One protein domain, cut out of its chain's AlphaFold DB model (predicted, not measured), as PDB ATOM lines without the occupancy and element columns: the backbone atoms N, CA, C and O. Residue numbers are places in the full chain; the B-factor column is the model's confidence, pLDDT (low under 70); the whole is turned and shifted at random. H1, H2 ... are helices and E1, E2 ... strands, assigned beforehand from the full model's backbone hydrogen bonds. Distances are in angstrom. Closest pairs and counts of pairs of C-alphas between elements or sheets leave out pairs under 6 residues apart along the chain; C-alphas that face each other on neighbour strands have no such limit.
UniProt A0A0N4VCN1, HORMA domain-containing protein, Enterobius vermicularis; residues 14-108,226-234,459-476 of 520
ATOM      1  N   GLY A  14      87.790  88.404 102.902       88.31
ATOM      2  CA  GLY A  14      87.544  88.857 104.248       88.31
ATOM      3  C   GLY A  14      87.257  87.640 105.107       88.31
ATOM      4  O   GLY A  14      86.592  86.697 104.673       88.31
ATOM      5  N   VAL A  15      87.759  87.680 106.331       91.12
ATOM      6  CA  VAL A  15      87.352  86.771 107.388       91.12
ATOM      7  C   VAL A  15      85.832  86.851 107.481       91.12
ATOM      8  O   VAL A  15      85.261  87.931 107.685       91.12
ATOM      9  N   SER A  16      85.170  85.714 107.265       94.94
ATOM     10  CA  SER A  16      83.721  85.638 107.394       94.94
ATOM     11  C   SER A  16      83.328  85.911 108.844       94.94
ATOM     12  O   SER A  16      84.061  85.577 109.778       94.94
ATOM     13  N   GLU A  17      82.155  86.507 109.049       93.75
ATOM     14  CA  GLU A  17      81.644  86.759 110.399       93.75
ATOM     15  C   GLU A  17      81.570  85.462 111.219       93.75
ATOM     16  O   GLU A  17      81.925  85.450 112.396       93.75
ATOM     17  N   GLU A  18      81.192  84.357 110.577       95.00
ATOM     18  CA  GLU A  18      81.116  83.043 111.213       95.00
ATOM     19  C   GLU A  18      82.491  82.528 111.656       95.00
ATOM     20  O   GLU A  18      82.642  82.019 112.770       95.00
ATOM     21  N   SER A  19      83.524  82.731 110.830       92.75
ATOM     22  CA  SER A  19      84.902  82.418 111.213       92.75
ATOM     23  C   SER A  19      85.331  83.257 112.414       92.75
ATOM     24  O   SER A  19      85.911  82.719 113.353       92.75
ATOM     25  N   LEU A  20      85.009  84.555 112.425       94.50
ATOM     26  CA  LEU A  20      85.358  85.448 113.527       94.50
ATOM     27  C   LEU A  20      84.642  85.054 114.829       94.50
ATOM     28  O   LEU A  20      85.276  84.992 115.882       94.50
ATOM     29  N   ARG A  21      83.342  84.735 114.766       95.31
ATOM     30  CA  ARG A  21      82.564  84.236 115.913       95.31
ATOM     31  C   ARG A  21      83.152  82.941 116.459       95.31
ATOM     32  O   ARG A  21      83.321  82.823 117.671       95.31
ATOM     33  N   THR A  22      83.521  82.015 115.577       94.62
ATOM     34  CA  THR A  22      84.157  80.746 115.957       94.62
ATOM     35  C   THR A  22      85.506  80.986 116.639       94.62
ATOM     36  O   THR A  22      85.765  80.426 117.702       94.62
ATOM     37  N   SER A  23      86.343  81.881 116.100       92.00
ATOM     38  CA  SER A  23      87.617  82.265 116.721       92.00
ATOM     39  C   SER A  23      87.424  82.880 118.109       92.00
ATOM     40  O   SER A  23      88.141  82.516 119.039       92.00
ATOM     41  N   ILE A  24      86.433  83.763 118.282       93.69
ATOM     42  CA  ILE A  24      86.103  84.373 119.581       93.69
ATOM     43  C   ILE A  24      85.587  83.320 120.574       93.69
ATOM     44  O   ILE A  24      85.985  83.324 121.740       93.69
ATOM     45  N   ALA A  25      84.727  82.400 120.134       93.50
ATOM     46  CA  ALA A  25      84.194  81.338 120.983       93.50
ATOM     47  C   ALA A  25      85.299  80.384 121.463       93.50
ATOM     48  O   ALA A  25      85.424  80.143 122.666       93.50
ATOM     49  N   ASN A  26      86.150  79.913 120.545       89.38
ATOM     50  CA  ASN A  26      87.296  79.058 120.862       89.38
ATOM     51  C   ASN A  26      88.263  79.752 121.823       89.38
ATOM     52  O   ASN A  26      88.774  79.141 122.761       89.38
ATOM     53  N   TYR A  27      88.469  81.050 121.625       90.19
ATOM     54  CA  TYR A  27      89.273  81.873 122.510       90.19
ATOM     55  C   TYR A  27      88.718  81.911 123.945       90.19
ATOM     56  O   TYR A  27      89.450  81.625 124.893       90.19
ATOM     57  N   PHE A  28      87.425  82.201 124.130       90.69
ATOM     58  CA  PHE A  28      86.829  82.219 125.471       90.69
ATOM     59  C   PHE A  28      86.783  80.830 126.116       90.69
ATOM     60  O   PHE A  28      86.884  80.731 127.340       90.69
ATOM     61  N   ALA A  29      86.668  79.762 125.322       91.06
ATOM     62  CA  ALA A  29      86.774  78.393 125.818       91.06
ATOM     63  C   ALA A  29      88.175  78.110 126.393       91.06
ATOM     64  O   ALA A  29      88.279  77.679 127.542       91.06
ATOM     65  N   ARG A  30      89.243  78.455 125.655       87.56
ATOM     66  CA  ARG A  30      90.638  78.326 126.123       87.56
ATOM     67  C   ARG A  30      90.907  79.166 127.372       87.56
ATOM     68  O   ARG A  30      91.491  78.673 128.332       87.56
ATOM     69  N   LEU A  31      90.424  80.412 127.394       87.44
ATOM     70  CA  LEU A  31      90.561  81.291 128.557       87.44
ATOM     71  C   LEU A  31      89.886  80.692 129.799       87.44
ATOM     72  O   LEU A  31      90.467  80.722 130.880       87.44
ATOM     73  N   ARG A  32      88.678  80.127 129.662       90.19
ATOM     74  CA  ARG A  32      87.973  79.479 130.781       90.19
ATOM     75  C   ARG A  32      88.714  78.258 131.310       90.19
ATOM     76  O   ARG A  32      88.810  78.126 132.524       90.19
ATOM     77  N   MET A  33      89.228  77.401 130.427       87.38
ATOM     78  CA  MET A  33      90.026  76.239 130.834       87.38
ATOM     79  C   MET A  33      91.237  76.673 131.658       87.38
ATOM     80  O   MET A  33      91.413  76.221 132.781       87.38
ATOM     81  N   TYR A  34      91.994  77.643 131.151       83.88
ATOM     82  CA  TYR A  34      93.176  78.154 131.837       83.88
ATOM     83  C   TYR A  34      92.855  78.810 133.184       83.88
ATOM     84  O   TYR A  34      93.538  78.566 134.174       83.88
ATOM     85  N   LEU A  35      91.797  79.627 133.255       86.50
ATOM     86  CA  LEU A  35      91.364  80.218 134.525       86.50
ATOM     87  C   LEU A  35      90.947  79.148 135.548       86.50
ATOM     88  O   LEU A  35      91.021  79.419 136.742       86.50
ATOM     89  N   GLY A  36      90.529  77.961 135.095       89.44
ATOM     90  CA  GLY A  36      90.246  76.810 135.951       89.44
ATOM     91  C   GLY A  36      91.495  76.100 136.487       89.44
ATOM     92  O   GLY A  36      91.420  75.485 137.545       89.44
ATOM     93  N   GLU A  37      92.634  76.204 135.797       86.44
ATOM     94  CA  GLU A  37      93.915  75.628 136.232       86.44
ATOM     95  C   GLU A  37      94.714  76.565 137.146       86.44
ATOM     96  O   GLU A  37      95.623  76.131 137.858       86.44
ATOM     97  N   LEU A  38      94.385  77.859 137.146       85.31
ATOM     98  CA  LEU A  38      95.052  78.821 138.008       85.31
ATOM     99  C   LEU A  38      94.686  78.611 139.485       85.31
ATOM    100  O   LEU A  38      93.502  78.519 139.821       85.31
ATOM    101  N   PRO A  39      95.675  78.639 140.400       88.00
ATOM    102  CA  PRO A  39      95.378  78.684 141.823       88.00
ATOM    103  C   PRO A  39      94.625  79.976 142.159       88.00
ATOM    104  O   PRO A  39      94.791  81.008 141.498       88.00
ATOM    105  N   SER A  40      93.823  79.933 143.224       88.06
ATOM    106  CA  SER A  40      93.139  81.120 143.727       88.06
ATOM    107  C   SER A  40      94.143  82.239 144.005       88.06
ATOM    108  O   SER A  40      95.204  82.040 144.604       88.06
ATOM    109  N   LEU A  41      93.815  83.437 143.525       85.69
ATOM    110  CA  LEU A  41      94.659  84.602 143.741       85.69
ATOM    111  C   LEU A  41      94.516  85.068 145.194       85.69
ATOM    112  O   LEU A  41      93.394  85.090 145.711       85.69
ATOM    113  N   PRO A  42      95.613  85.486 145.851       87.56
ATOM    114  CA  PRO A  42      95.496  86.217 147.103       87.56
ATOM    115  C   PRO A  42      94.730  87.535 146.870       87.56
ATOM    116  O   PRO A  42      94.532  87.945 145.723       87.56
ATOM    117  N   PRO A  43      94.296  88.233 147.929       90.44
ATOM    118  CA  PRO A  43      93.717  89.566 147.808       90.44
ATOM    119  C   PRO A  43      94.613  90.517 147.009       90.44
ATOM    120  O   PRO A  43      95.760  90.790 147.365       90.44
ATOM    121  N   VAL A  44      94.077  91.018 145.899       87.31
ATOM    122  CA  VAL A  44      94.839  91.737 144.878       87.31
ATOM    123  C   VAL A  44      94.092  92.980 144.394       87.31
ATOM    124  O   VAL A  44      92.877  92.994 144.217       87.31
ATOM    125  N   LYS A  45      94.835  94.055 144.166       89.50
ATOM    126  CA  LYS A  45      94.404  95.370 143.715       89.50
ATOM    127  C   LYS A  45      94.473  95.356 142.217       89.50
ATOM    128  O   LYS A  45      95.557  95.423 141.655       89.50
ATOM    129  N   PHE A  46      93.309  95.288 141.611       88.88
ATOM    130  CA  PHE A  46      93.144  95.332 140.180       88.88
ATOM    131  C   PHE A  46      93.480  96.722 139.617       88.88
ATOM    132  O   PHE A  46      93.027  97.740 140.141       88.88
ATOM    133  N   SER A  47      94.250  96.774 138.535       88.75
ATOM    134  CA  SER A  47      94.501  97.997 137.770       88.75
ATOM    135  C   SER A  47      94.405  97.720 136.275       88.75
ATOM    136  O   SER A  47      94.651  96.595 135.838       88.75
ATOM    137  N   VAL A  48      94.037  98.744 135.500       90.38
ATOM    138  CA  VAL A  48      94.004  98.687 134.035       90.38
ATOM    139  C   VAL A  48      94.937  99.734 133.465       90.38
ATOM    140  O   VAL A  48      94.854 100.902 133.837       90.38
ATOM    141  N   LYS A  49      95.831  99.318 132.566       90.69
ATOM    142  CA  LYS A  49      96.709 100.231 131.828       90.69
ATOM    143  C   LYS A  49      96.532 100.060 130.328       90.69
ATOM    144  O   LYS A  49      96.362  98.940 129.854       90.69
ATOM    145  N   LEU A  50      96.601 101.186 129.623       91.62
ATOM    146  CA  LEU A  50      96.626 101.264 128.168       91.62
ATOM    147  C   LEU A  50      98.043 101.641 127.725       91.62
ATOM    148  O   LEU A  50      98.711 102.441 128.383       91.62
ATOM    149  N   LEU A  51      98.482 101.085 126.602       90.81
ATOM    150  CA  LEU A  51      99.670 101.542 125.889       90.81
ATOM    151  C   LEU A  51      99.213 102.195 124.589       90.81
ATOM    152  O   LEU A  51      98.438 101.603 123.843       90.81
ATOM    153  N   TYR A  52      99.681 103.414 124.339       90.88
ATOM    154  CA  TYR A  52      99.341 104.172 123.139       90.88
ATOM    155  C   TYR A  52     100.300 103.854 121.997       90.88
ATOM    156  O   TYR A  52     101.488 103.603 122.213       90.88
ATOM    157  N   TYR A  53      99.807 103.937 120.761       88.62
ATOM    158  CA  TYR A  53     100.686 103.916 119.598       88.62
ATOM    159  C   TYR A  53     101.591 105.151 119.568       88.62
ATOM    160  O   TYR A  53     101.130 106.231 119.936       88.62
ATOM    161  N   PRO A  54     102.808 105.050 119.001       91.69
ATOM    162  CA  PRO A  54     103.681 106.209 118.798       91.69
ATOM    163  C   PRO A  54     103.052 107.329 117.954       91.69
ATOM    164  O   PRO A  54     103.474 108.473 118.039       91.69
ATOM    165  N   SER A  55     102.053 107.005 117.126       94.00
ATOM    166  CA  SER A  55     101.310 107.967 116.303       94.00
ATOM    167  C   SER A  55     100.138 108.636 117.025       94.00
ATOM    168  O   SER A  55      99.424 109.426 116.413       94.00
ATOM    169  N   THR A  56      99.870 108.262 118.274       93.62
ATOM    170  CA  THR A  56      98.784 108.850 119.064       93.62
ATOM    171  C   THR A  56      99.161 110.294 119.408       93.62
ATOM    172  O   THR A  56     100.306 110.515 119.810       93.62
ATOM    173  N   PRO A  57      98.255 111.279 119.248       95.56
ATOM    174  CA  PRO A  57      98.521 112.646 119.682       95.56
ATOM    175  C   PRO A  57      98.960 112.675 121.147       95.56
ATOM    176  O   PRO A  57      98.435 111.927 121.971       95.56
ATOM    177  N   TRP A  58      99.943 113.512 121.468       92.25
ATOM    178  CA  TRP A  58     100.545 113.565 122.805       92.25
ATOM    179  C   TRP A  58      99.565 114.048 123.886       92.25
ATOM    180  O   TRP A  58      99.762 113.767 125.063       92.25
ATOM    181  N   ASP A  59      98.525 114.765 123.474       93.44
ATOM    182  CA  ASP A  59      97.436 115.307 124.281       93.44
ATOM    183  C   ASP A  59      96.182 114.416 124.275       93.44
ATOM    184  O   ASP A  59      95.179 114.746 124.909       93.44
ATOM    185  N   TYR A  60      96.208 113.284 123.566       94.62
ATOM    186  CA  TYR A  60      95.087 112.355 123.557       94.62
ATOM    187  C   TYR A  60      95.051 111.533 124.847       94.62
ATOM    188  O   TYR A  60      95.906 110.683 125.097       94.62
ATOM    189  N   GLU A  61      93.991 111.737 125.624       93.38
ATOM    190  CA  GLU A  61      93.710 110.999 126.849       93.38
ATOM    191  C   GLU A  61      92.316 110.350 126.751       93.38
ATOM    192  O   GLU A  61      91.298 111.050 126.707       93.38
ATOM    193  N   PRO A  62      92.218 109.008 126.680       93.12
ATOM    194  CA  PRO A  62      90.953 108.308 126.785       93.12
ATOM    195  C   PRO A  62      90.271 108.654 128.099       93.12
ATOM    196  O   PRO A  62      90.887 108.694 129.165       93.12
ATOM    197  N   LYS A  63      88.953 108.828 128.032       94.19
ATOM    198  CA  LYS A  63      88.144 109.104 129.213       94.19
ATOM    199  C   LYS A  63      88.430 108.063 130.305       94.19
ATOM    200  O   LYS A  63      88.386 106.864 130.032       94.19
ATOM    201  N   TYR A  64      88.670 108.540 131.527       93.12
ATOM    202  CA  TYR A  64      88.967 107.745 132.730       93.12
ATOM    203  C   TYR A  64      90.383 107.149 132.831       93.12
ATOM    204  O   TYR A  64      90.646 106.412 133.781       93.12
ATOM    205  N   PHE A  65      91.302 107.474 131.917       92.38
ATOM    206  CA  PHE A  65      92.692 107.019 131.979       92.38
ATOM    207  C   PHE A  65      93.652 108.188 132.148       92.38
ATOM    208  O   PHE A  65      93.925 108.872 131.181       92.38
ATOM    209  N   GLY A  66      94.229 108.348 133.341       90.12
ATOM    210  CA  GLY A  66      95.272 109.349 133.570       90.12
ATOM    211  C   GLY A  66      96.630 108.962 132.963       90.12
ATOM    212  O   GLY A  66      96.919 107.765 132.810       90.12
ATOM    213  N   PRO A  67      97.511 109.940 132.677       88.19
ATOM    214  CA  PRO A  67      98.888 109.663 132.295       88.19
ATOM    215  C   PRO A  67      99.598 108.868 133.399       88.19
ATOM    216  O   PRO A  67      99.513 109.182 134.586       88.19
ATOM    217  N   SER A  68     100.319 107.818 133.007       87.50
ATOM    218  CA  SER A  68     101.087 106.967 133.919       87.50
ATOM    219  C   SER A  68     102.530 106.888 133.442       87.50
ATOM    220  O   SER A  68     102.813 106.260 132.427       87.50
ATOM    221  N   HIS A  69     103.458 107.450 134.220       80.00
ATOM    222  CA  HIS A  69     104.898 107.388 133.932       80.00
ATOM    223  C   HIS A  69     105.512 105.993 134.146       80.00
ATOM    224  O   HIS A  69     106.626 105.733 133.705       80.00
ATOM    225  N   GLY A  70     104.795 105.080 134.811       76.44
ATOM    226  CA  GLY A  70     105.255 103.710 135.022       76.44
ATOM    227  C   GLY A  70     104.814 102.778 133.897       76.44
ATOM    228  O   GLY A  70     103.658 102.332 133.899       76.44
ATOM    229  N   SER A  71     105.733 102.429 132.992       66.69
ATOM    230  CA  SER A  71     105.622 101.189 132.220       66.69
ATOM    231  C   SER A  71     105.841 100.004 133.165       66.69
ATOM    232  O   SER A  71     106.598 100.090 134.132       66.69
ATOM    233  N   TYR A  72     105.118  98.904 132.954       67.62
ATOM    234  CA  TYR A  72     105.375  97.699 133.739       67.62
ATOM    235  C   TYR A  72     106.568  96.961 133.158       67.62
ATOM    236  O   TYR A  72     106.581  96.611 131.981       67.62
ATOM    237  N   THR A  73     107.548  96.688 134.009       66.38
ATOM    238  CA  THR A  73     108.596  95.715 133.729       66.38
ATOM    239  C   THR A  73     108.126  94.359 134.237       66.38
ATOM    240  O   THR A  73     107.935  94.178 135.443       66.38
ATOM    241  N   PHE A  74     107.923  93.408 133.328       65.56
ATOM    242  CA  PHE A  74     107.802  92.006 133.715       65.56
ATOM    243  C   PHE A  74     109.147  91.568 134.302       65.56
ATOM    244  O   PHE A  74     110.200  91.865 133.738       65.56
ATOM    245  N   GLY A  75     109.121  90.909 135.460       67.00
ATOM    246  CA  GLY A  75     110.318  90.253 135.982       67.00
ATOM    247  C   GLY A  75     110.752  89.114 135.055       67.00
ATOM    248  O   GLY A  75     109.996  88.670 134.193       67.00
ATOM    249  N   THR A  76     111.959  88.597 135.237       66.94
ATOM    250  CA  THR A  76     112.451  87.443 134.463       66.94
ATOM    251  C   THR A  76     111.763  86.125 134.837       66.94
ATOM    252  O   THR A  76     111.883  85.150 134.107       66.94
ATOM    253  N   THR A  77     111.028  86.086 135.950       73.75
ATOM    254  CA  THR A  77     110.423  84.873 136.531       73.75
ATOM    255  C   THR A  77     108.977  84.623 136.109       73.75
ATOM    256  O   THR A  77     108.275  83.826 136.725       73.75
ATOM    257  N   TYR A  78     108.492  85.327 135.092       76.69
ATOM    258  CA  TYR A  78     107.108  85.201 134.676       76.69
ATOM    259  C   TYR A  78     106.938  84.138 133.604       76.69
ATOM    260  O   TYR A  78     107.508  84.243 132.519       76.69
ATOM    261  N   HIS A  79     106.057  83.179 133.869       81.50
ATOM    262  CA  HIS A  79     105.595  82.260 132.845       81.50
ATOM    263  C   HIS A  79     104.430  82.912 132.108       81.50
ATOM    264  O   HIS A  79     103.392  83.232 132.694       81.50
ATOM    265  N   GLY A  80     104.640  83.181 130.826       83.50
ATOM    266  CA  GLY A  80     103.621  83.722 129.942       83.50
ATOM    267  C   GLY A  80     103.242  82.750 128.842       83.50
ATOM    268  O   GLY A  80     103.902  81.735 128.636       83.50
ATOM    269  N   GLY A  81     102.161  83.085 128.157       83.44
ATOM    270  CA  GLY A  81     101.694  82.366 126.982       83.44
ATOM    271  C   GLY A  81     100.733  83.221 126.174       83.44
ATOM    272  O   GLY A  81     100.264  84.279 126.625       83.44
ATOM    273  N   ILE A  82     100.450  82.769 124.960       84.38
ATOM    274  CA  ILE A  82      99.470  83.400 124.082       84.38
ATOM    275  C   ILE A  82      98.160  82.619 124.183       84.38
ATOM    276  O   ILE A  82      98.092  81.448 123.836       84.38
ATOM    277  N   PHE A  83      97.082  83.272 124.622       84.06
ATOM    278  CA  PHE A  83      95.770  82.616 124.691       84.06
ATOM    279  C   PHE A  83      95.169  82.364 123.315       84.06
ATOM    280  O   PHE A  83      94.475  81.374 123.081       84.06
ATOM    281  N   GLY A  84      95.376  83.321 122.419       88.19
ATOM    282  CA  GLY A  84      94.850  83.254 121.076       88.19
ATOM    283  C   GLY A  84      95.029  84.557 120.321       88.19
ATOM    284  O   GLY A  84      95.269  85.625 120.895       88.19
ATOM    285  N   HIS A  85      94.879  84.419 119.012       91.50
ATOM    286  CA  HIS A  85      94.840  85.504 118.052       91.50
ATOM    287  C   HIS A  85      93.450  85.537 117.419       91.50
ATOM    288  O   HIS A  85      92.963  84.531 116.903       91.50
ATOM    289  N   ILE A  86      92.805  86.696 117.469       93.94
ATOM    290  CA  ILE A  86      91.544  86.974 116.792       93.94
ATOM    291  C   ILE A  86      91.868  87.948 115.668       93.94
ATOM    292  O   ILE A  86      92.209  89.103 115.916       93.94
ATOM    293  N   VAL A  87      91.772  87.479 114.429       93.25
ATOM    294  CA  VAL A  87      92.038  88.290 113.238       93.25
ATOM    295  C   VAL A  87      90.703  88.659 112.607       93.25
ATOM    296  O   VAL A  87      89.955  87.797 112.156       93.25
ATOM    297  N   GLY A  88      90.388  89.949 112.606       93.75
ATOM    298  CA  GLY A  88      89.304  90.523 111.822       93.75
ATOM    299  C   GLY A  88      89.822  91.132 110.519       93.75
ATOM    300  O   GLY A  88      91.017  91.165 110.249       93.75
ATOM    301  N   ASN A  89      88.911  91.694 109.725       92.88
ATOM    302  CA  ASN A  89      89.251  92.265 108.414       92.88
ATOM    303  C   ASN A  89      90.173  93.495 108.474       92.88
ATOM    304  O   ASN A  89      90.846  93.807 107.496       92.88
ATOM    305  N   TYR A  90      90.185  94.206 109.602       93.31
ATOM    306  CA  TYR A  90      90.919  95.470 109.768       93.31
ATOM    307  C   TYR A  90      91.749  95.537 111.049       93.31
ATOM    308  O   TYR A  90      92.484  96.497 111.269       93.31
ATOM    309  N   HIS A  91      91.571  94.558 111.931       92.69
ATOM    310  CA  HIS A  91      92.132  94.578 113.267       92.69
ATOM    311  C   HIS A  91      92.502  93.164 113.663       92.69
ATOM    312  O   HIS A  91      91.746  92.228 113.417       92.69
ATOM    313  N   GLU A  92      93.638  93.038 114.320       92.88
ATOM    314  CA  GLU A  92      94.070  91.825 114.980       92.88
ATOM    315  C   GLU A  92      94.046  92.060 116.490       92.88
ATOM    316  O   GLU A  92      94.319  93.151 116.980       92.88
ATOM    317  N   LEU A  93      93.699  91.035 117.252       92.69
ATOM    318  CA  LEU A  93      93.698  91.051 118.703       92.69
ATOM    319  C   LEU A  93      94.463  89.822 119.191       92.69
ATOM    320  O   LEU A  93      94.035  88.695 118.975       92.69
ATOM    321  N   SER A  94      95.587  90.046 119.865       91.00
ATOM    322  CA  SER A  94      96.421  89.016 120.482       91.00
ATOM    323  C   SER A  94      96.324  89.141 122.000       91.00
ATOM    324  O   SER A  94      96.828  90.096 122.593       91.00
ATOM    325  N   LEU A  95      95.672  88.186 122.663       86.50
ATOM    326  CA  LEU A  95      95.684  88.146 124.125       86.50
ATOM    327  C   LEU A  95      96.892  87.337 124.594       86.50
ATOM    328  O   LEU A  95      97.037  86.162 124.258       86.50
ATOM    329  N   LYS A  96      97.703  87.952 125.447       88.94
ATOM    330  CA  LYS A  96      98.817  87.315 126.142       88.94
ATOM    331  C   LYS A  96      98.555  87.320 127.640       88.94
ATOM    332  O   LYS A  96      97.867  88.192 128.171       88.94
ATOM    333  N   PHE A  97      99.129  86.369 128.348       86.69
ATOM    334  CA  PHE A  97      99.134  86.383 129.804       86.69
ATOM    335  C   PHE A  97     100.527  86.142 130.326       86.69
ATOM    336  O   PHE A  97     101.416  85.706 129.600       86.69
ATOM    337  N   SER A  98     100.707  86.473 131.593       87.69
ATOM    338  CA  SER A  98     101.975  86.332 132.271       87.69
ATOM    339  C   SER A  98     101.708  86.203 133.765       87.69
ATOM    340  O   SER A  98     101.060  87.049 134.366       87.69
ATOM    341  N   SER A  99     102.142  85.125 134.397       86.56
ATOM    342  CA  SER A  99     101.802  84.844 135.791       86.56
ATOM    343  C   SER A  99     103.012  84.290 136.526       86.56
ATOM    344  O   SER A  99     103.711  83.433 135.994       86.56
ATOM    345  N   VAL A 100     103.249  84.754 137.760       85.88
ATOM    346  CA  VAL A 100     104.195  84.081 138.675       85.88
ATOM    347  C   VAL A 100     103.564  82.814 139.255       85.88
ATOM    348  O   VAL A 100     104.258  81.902 139.682       85.88
ATOM    349  N   CYS A 101     102.230  82.743 139.282       82.31
ATOM    350  CA  CYS A 101     101.504  81.610 139.856       82.31
ATOM    351  C   CYS A 101     101.454  80.390 138.933       82.31
ATOM    352  O   CYS A 101     100.959  79.345 139.347       82.31
ATOM    353  N   VAL A 102     101.918  80.521 137.692       80.19
ATOM    354  CA  VAL A 102     101.964  79.423 136.730       80.19
ATOM    355  C   VAL A 102     103.382  78.891 136.683       80.19
ATOM    356  O   VAL A 102     104.294  79.641 136.376       80.19
ATOM    357  N   SER A 103     103.566  77.609 136.981       76.31
ATOM    358  CA  SER A 103     104.884  76.963 137.013       76.31
ATOM    359  C   SER A 103     105.337  76.395 135.663       76.31
ATOM    360  O   SER A 103     106.498  76.018 135.528       76.31
ATOM    361  N   LYS A 104     104.446  76.312 134.665       78.25
ATOM    362  CA  LYS A 104     104.735  75.772 133.325       78.25
ATOM    363  C   LYS A 104     104.229  76.709 132.229       78.25
ATOM    364  O   LYS A 104     103.107  77.197 132.305       78.25
ATOM    365  N   SER A 105     105.043  76.957 131.204       72.12
ATOM    366  CA  SER A 105     104.588  77.625 129.978       72.12
ATOM    367  C   SER A 105     103.457  76.822 129.333       72.12
ATOM    368  O   SER A 105     103.529  75.601 129.259       72.12
ATOM    369  N   PHE A 106     102.407  77.503 128.869       68.81
ATOM    370  CA  PHE A 106     101.291  76.850 128.165       68.81
ATOM    371  C   PHE A 106     101.502  76.747 126.654       68.81
ATOM    372  O   PHE A 106     100.784  75.989 126.002       68.81
ATOM    373  N   ASP A 107     102.483  77.466 126.101       65.19
ATOM    374  CA  ASP A 107     102.760  77.479 124.656       65.19
ATOM    375  C   ASP A 107     103.174  76.090 124.109       65.19
ATOM    376  O   ASP A 107     103.188  75.889 122.899       65.19
ATOM    377  N   ASP A 108     103.441  75.106 124.975       54.94
ATOM    378  CA  ASP A 108     103.881  73.759 124.590       54.94
ATOM    379  C   ASP A 108     102.731  72.791 124.223       54.94
ATOM    380  O   ASP A 108     102.983  71.687 123.740       54.94
ATOM    381  N   VAL A 226      99.842  88.159 139.328       39.69
ATOM    382  CA  VAL A 226      99.285  87.613 138.086       39.69
ATOM    383  C   VAL A 226      98.937  88.757 137.148       39.69
ATOM    384  O   VAL A 226      98.352  89.758 137.567       39.69
ATOM    385  N   PHE A 227      99.339  88.611 135.887       44.47
ATOM    386  CA  PHE A 227      99.225  89.624 134.851       44.47
ATOM    387  C   PHE A 227      98.475  89.072 133.645       44.47
ATOM    388  O   PHE A 227      98.714  87.971 133.147       44.47
ATOM    389  N   PHE A 228      97.602  89.908 133.109       38.69
ATOM    390  CA  PHE A 228      96.899  89.646 131.864       38.69
ATOM    391  C   PHE A 228      97.183  90.815 130.930       38.69
ATOM    392  O   PHE A 228      97.064  91.965 131.344       38.69
ATOM    393  N   THR A 229      97.612  90.539 129.700       37.12
ATOM    394  CA  THR A 229      97.955  91.569 128.710       37.12
ATOM    395  C   THR A 229      97.169  91.348 127.429       37.12
ATOM    396  O   THR A 229      97.488  90.488 126.614       37.12
ATOM    397  N   ILE A 230      96.151  92.164 127.205       35.38
ATOM    398  CA  ILE A 230      95.413  92.194 125.947       35.38
ATOM    399  C   ILE A 230      96.177  93.095 124.990       35.38
ATOM    400  O   ILE A 230      96.232  94.290 125.222       35.38
ATOM    401  N   ASN A 231      96.777  92.555 123.933       34.12
ATOM    402  CA  ASN A 231      97.408  93.357 122.890       34.12
ATOM    403  C   ASN A 231      96.482  93.440 121.684       34.12
ATOM    404  O   ASN A 231      96.359  92.494 120.913       34.12
ATOM    405  N   TYR A 232      95.823  94.573 121.495       31.25
ATOM    406  CA  TYR A 232      95.153  94.856 120.233       31.25
ATOM    407  C   TYR A 232      96.199  95.335 119.213       31.25
ATOM    408  O   TYR A 232      97.157  96.001 119.580       31.25
ATOM    409  N   TYR A 233      96.060  95.004 117.940       29.69
ATOM    410  CA  TYR A 233      96.895  95.496 116.849       29.69
ATOM    411  C   TYR A 233      95.974  95.958 115.719       29.69
ATOM    412  O   TYR A 233      95.442  95.165 114.946       29.69
ATOM    413  N   GLY A 234      95.763  97.270 115.616       26.41
ATOM    414  CA  GLY A 234      95.046  97.861 114.492       26.41
ATOM    415  C   GLY A 234      95.977  98.031 113.299       26.41
ATOM    416  O   GLY A 234      96.747  98.991 113.239       26.41
ATOM    417  N   VAL A 459      86.175  92.358 151.463       28.34
ATOM    418  CA  VAL A 459      87.322  93.268 151.641       28.34
ATOM    419  C   VAL A 459      88.203  92.795 152.794       28.34
ATOM    420  O   VAL A 459      87.747  92.863 153.926       28.34
ATOM    421  N   THR A 460      89.466  92.447 152.516       31.09
ATOM    422  CA  THR A 460      90.606  92.519 153.460       31.09
ATOM    423  C   THR A 460      91.945  92.591 152.696       31.09
ATOM    424  O   THR A 460      92.105  91.858 151.728       31.09
ATOM    425  N   SER A 461      92.834  93.499 153.148       31.78
ATOM    426  CA  SER A 461      94.285  93.759 152.894       31.78
ATOM    427  C   SER A 461      94.957  93.436 151.539       31.78
ATOM    428  O   SER A 461      94.692  92.439 150.897       31.78
ATOM    429  N   VAL A 462      95.895  94.302 151.126       30.58
ATOM    430  CA  VAL A 462      96.248  94.624 149.725       30.58
ATOM    431  C   VAL A 462      97.522  93.926 149.202       30.58
ATOM    432  O   VAL A 462      98.607  94.167 149.720       30.58
ATOM    433  N   GLN A 463      97.436  93.200 148.083       36.59
ATOM    434  CA  GLN A 463      98.518  93.077 147.076       36.59
ATOM    435  C   GLN A 463      97.997  93.540 145.707       36.59
ATOM    436  O   GLN A 463      96.911  94.082 145.697       36.59
ATOM    437  N   GLU A 464      98.713  93.459 144.575       27.00
ATOM    438  CA  GLU A 464      98.300  94.066 143.280       27.00
ATOM    439  C   GLU A 464      98.138  93.032 142.147       27.00
ATOM    440  O   GLU A 464      99.002  92.180 141.958       27.00
ATOM    441  N   VAL A 465      97.060  93.141 141.363       31.91
ATOM    442  CA  VAL A 465      96.833  92.457 140.078       31.91
ATOM    443  C   VAL A 465      96.618  93.495 138.990       31.91
ATOM    444  O   VAL A 465      95.942  94.501 139.163       31.91
ATOM    445  N   LEU A 466      97.195  93.257 137.828       32.81
ATOM    446  CA  LEU A 466      97.125  94.193 136.723       32.81
ATOM    447  C   LEU A 466      96.590  93.479 135.487       32.81
ATOM    448  O   LEU A 466      97.179  92.514 135.001       32.81
ATOM    449  N   LEU A 467      95.502  94.020 134.952       32.00
ATOM    450  CA  LEU A 467      94.984  93.704 133.633       32.00
ATOM    451  C   LEU A 467      95.400  94.826 132.682       32.00
ATOM    452  O   LEU A 467      94.780  95.881 132.635       32.00
ATOM    453  N   ILE A 468      96.452  94.624 131.904       31.89
ATOM    454  CA  ILE A 468      96.800  95.545 130.824       31.89
ATOM    455  C   ILE A 468      95.835  95.265 129.675       31.89
ATOM    456  O   ILE A 468      95.843  94.172 129.114       31.89
ATOM    457  N   ILE A 469      95.000  96.240 129.326       30.30
ATOM    458  CA  ILE A 469      94.193  96.189 128.108       30.30
ATOM    459  C   ILE A 469      94.831  97.177 127.141       30.30
ATOM    460  O   ILE A 469      94.561  98.362 127.192       30.30
ATOM    461  N   THR A 470      95.703  96.737 126.251       28.86
ATOM    462  CA  THR A 470      96.232  97.598 125.193       28.86
ATOM    463  C   THR A 470      95.161  97.751 124.116       28.86
ATOM    464  O   THR A 470      94.937  96.840 123.320       28.86
ATOM    465  N   LEU A 471      94.484  98.902 124.101       25.08
ATOM    466  CA  LEU A 471      93.562  99.303 123.040       25.08
ATOM    467  C   LEU A 471      94.331 100.101 121.992       25.08
ATOM    468  O   LEU A 471      94.815 101.195 122.254       25.08
ATOM    469  N   ASN A 472      94.425  99.541 120.794       32.16
ATOM    470  CA  ASN A 472      95.361  99.986 119.772       32.16
ATOM    471  C   ASN A 472      94.570 100.398 118.523       32.16
ATOM    472  O   ASN A 472      94.503  99.683 117.529       32.16
ATOM    473  N   THR A 473      93.937 101.565 118.550       24.47
ATOM    474  CA  THR A 473      93.168 102.045 117.394       24.47
ATOM    475  C   THR A 473      94.049 102.870 116.456       24.47
ATOM    476  O   THR A 473      94.771 103.770 116.878       24.47
ATOM    477  N   LYS A 474      93.998 102.555 115.158       28.84
ATOM    478  CA  LYS A 474      94.578 103.381 114.094       28.84
ATOM    479  C   LYS A 474      93.444 104.167 113.443       28.84
ATOM    480  O   LYS A 474      92.547 103.571 112.855       28.84
ATOM    481  N   ILE A 475      93.489 105.495 113.527       31.73
ATOM    482  CA  ILE A 475      92.602 106.375 112.755       31.73
ATOM    483  C   ILE A 475      93.304 106.668 111.419       31.73
ATOM    484  O   ILE A 475      94.430 107.173 111.430       31.73
ATOM    485  N   PRO A 476      92.714 106.333 110.257       31.16
ATOM    486  CA  PRO A 476      93.377 106.546 108.980       31.16
ATOM    487  C   PRO A 476      93.404 108.031 108.597       31.16
ATOM    488  O   PRO A 476      92.375 108.677 108.408       31.16
TER     489      PRO A 476
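AT A GLANCE: This is residues 14 to 108, 226 to 234 and 459 to 476 of the 520 residues of the protein "HORMA domain-containing protein" of Enterobius vermicularis (UniProt A0A0N4VCN1). Picture one twisted wall of five strands, with a single long helix, H1, lying along the E2 edge over one face; most of that face has no helix over it. Past the opposite edge strand, E1, the unnamed stretch of residues 50 to 78 swings out in a wide loop and returns to E2. The 122 printed residues hold one named helix and five named strands, in the order H1 E1 E2 E3 E4 E5 along the chain; the sheet is mixed, in the order E1 E5 E4 E3 E2. The class is mixed, helices and strands, though under half of the printed residues, 60 of 122, are in named elements. The whole is only just compact, close to loose, with a radius of gyration of the C-alphas of 16.2 A and spans of 44 by 38 by 30 A.

HOW THE PARTS SIT: Start at H1, residues 17 to 37, where every O i to N i+4 pair is within hydrogen-bond range. It is on the sheet over E2, residues 79 to 87, at a height of 7.8 A over the sheet, with only just enough of the sheet's C-alphas near it, 6, to fit a local plane. It runs along the strands, at 1 degrees to E2 on the local plane; look for the closest C-alphas at Tyr 27 and Gly 84, 5.9 A. Edge strand E1, residues 44 to 49, is parallel to E5, residues 463 to 470, at 23 degrees; check N 47 and O 465, 2.9 A. E2, the other edge strand, forms a hairpin with E3, residues 92 to 99, antiparallel at 166 degrees, with N 83 and O 95 at 2.9 A. E4, residues 226 to 233, is antiparallel to E3 at 165 degrees, with N 229 and O 96 at 2.8 A. E4 is parallel to E5 at 9 degrees, with N 470 and O 230 at 2.7 A. E1 and E2 are apart.

IN THESE COORDINATES: Find C-alpha 17 at (81.644, 86.759, 110.399); from there H1 runs 30.7 A to C-alpha 37. E1 measures 15.7 A, E2 24.6 A and E3 23.3 A. E4 covers 22.8 A and E5 22.5 A, ending at C-alpha 470 at (96.232, 97.598, 125.193).

THE WHOLE: The C-alphas farthest apart are those of Gly 14 and Thr 460, 49.4 A. The link from E1 to E2 is long, with 29 residues. Two cuts omit residues 109 to 225 and 235 to 458, with C-alpha gaps of 19.9 A and 38.2 A. The mean pLDDT of the printed part is 74.5; look for values under 70 at residues 71 to 76, 106 to 108, 226 to 234 and 459 to 476.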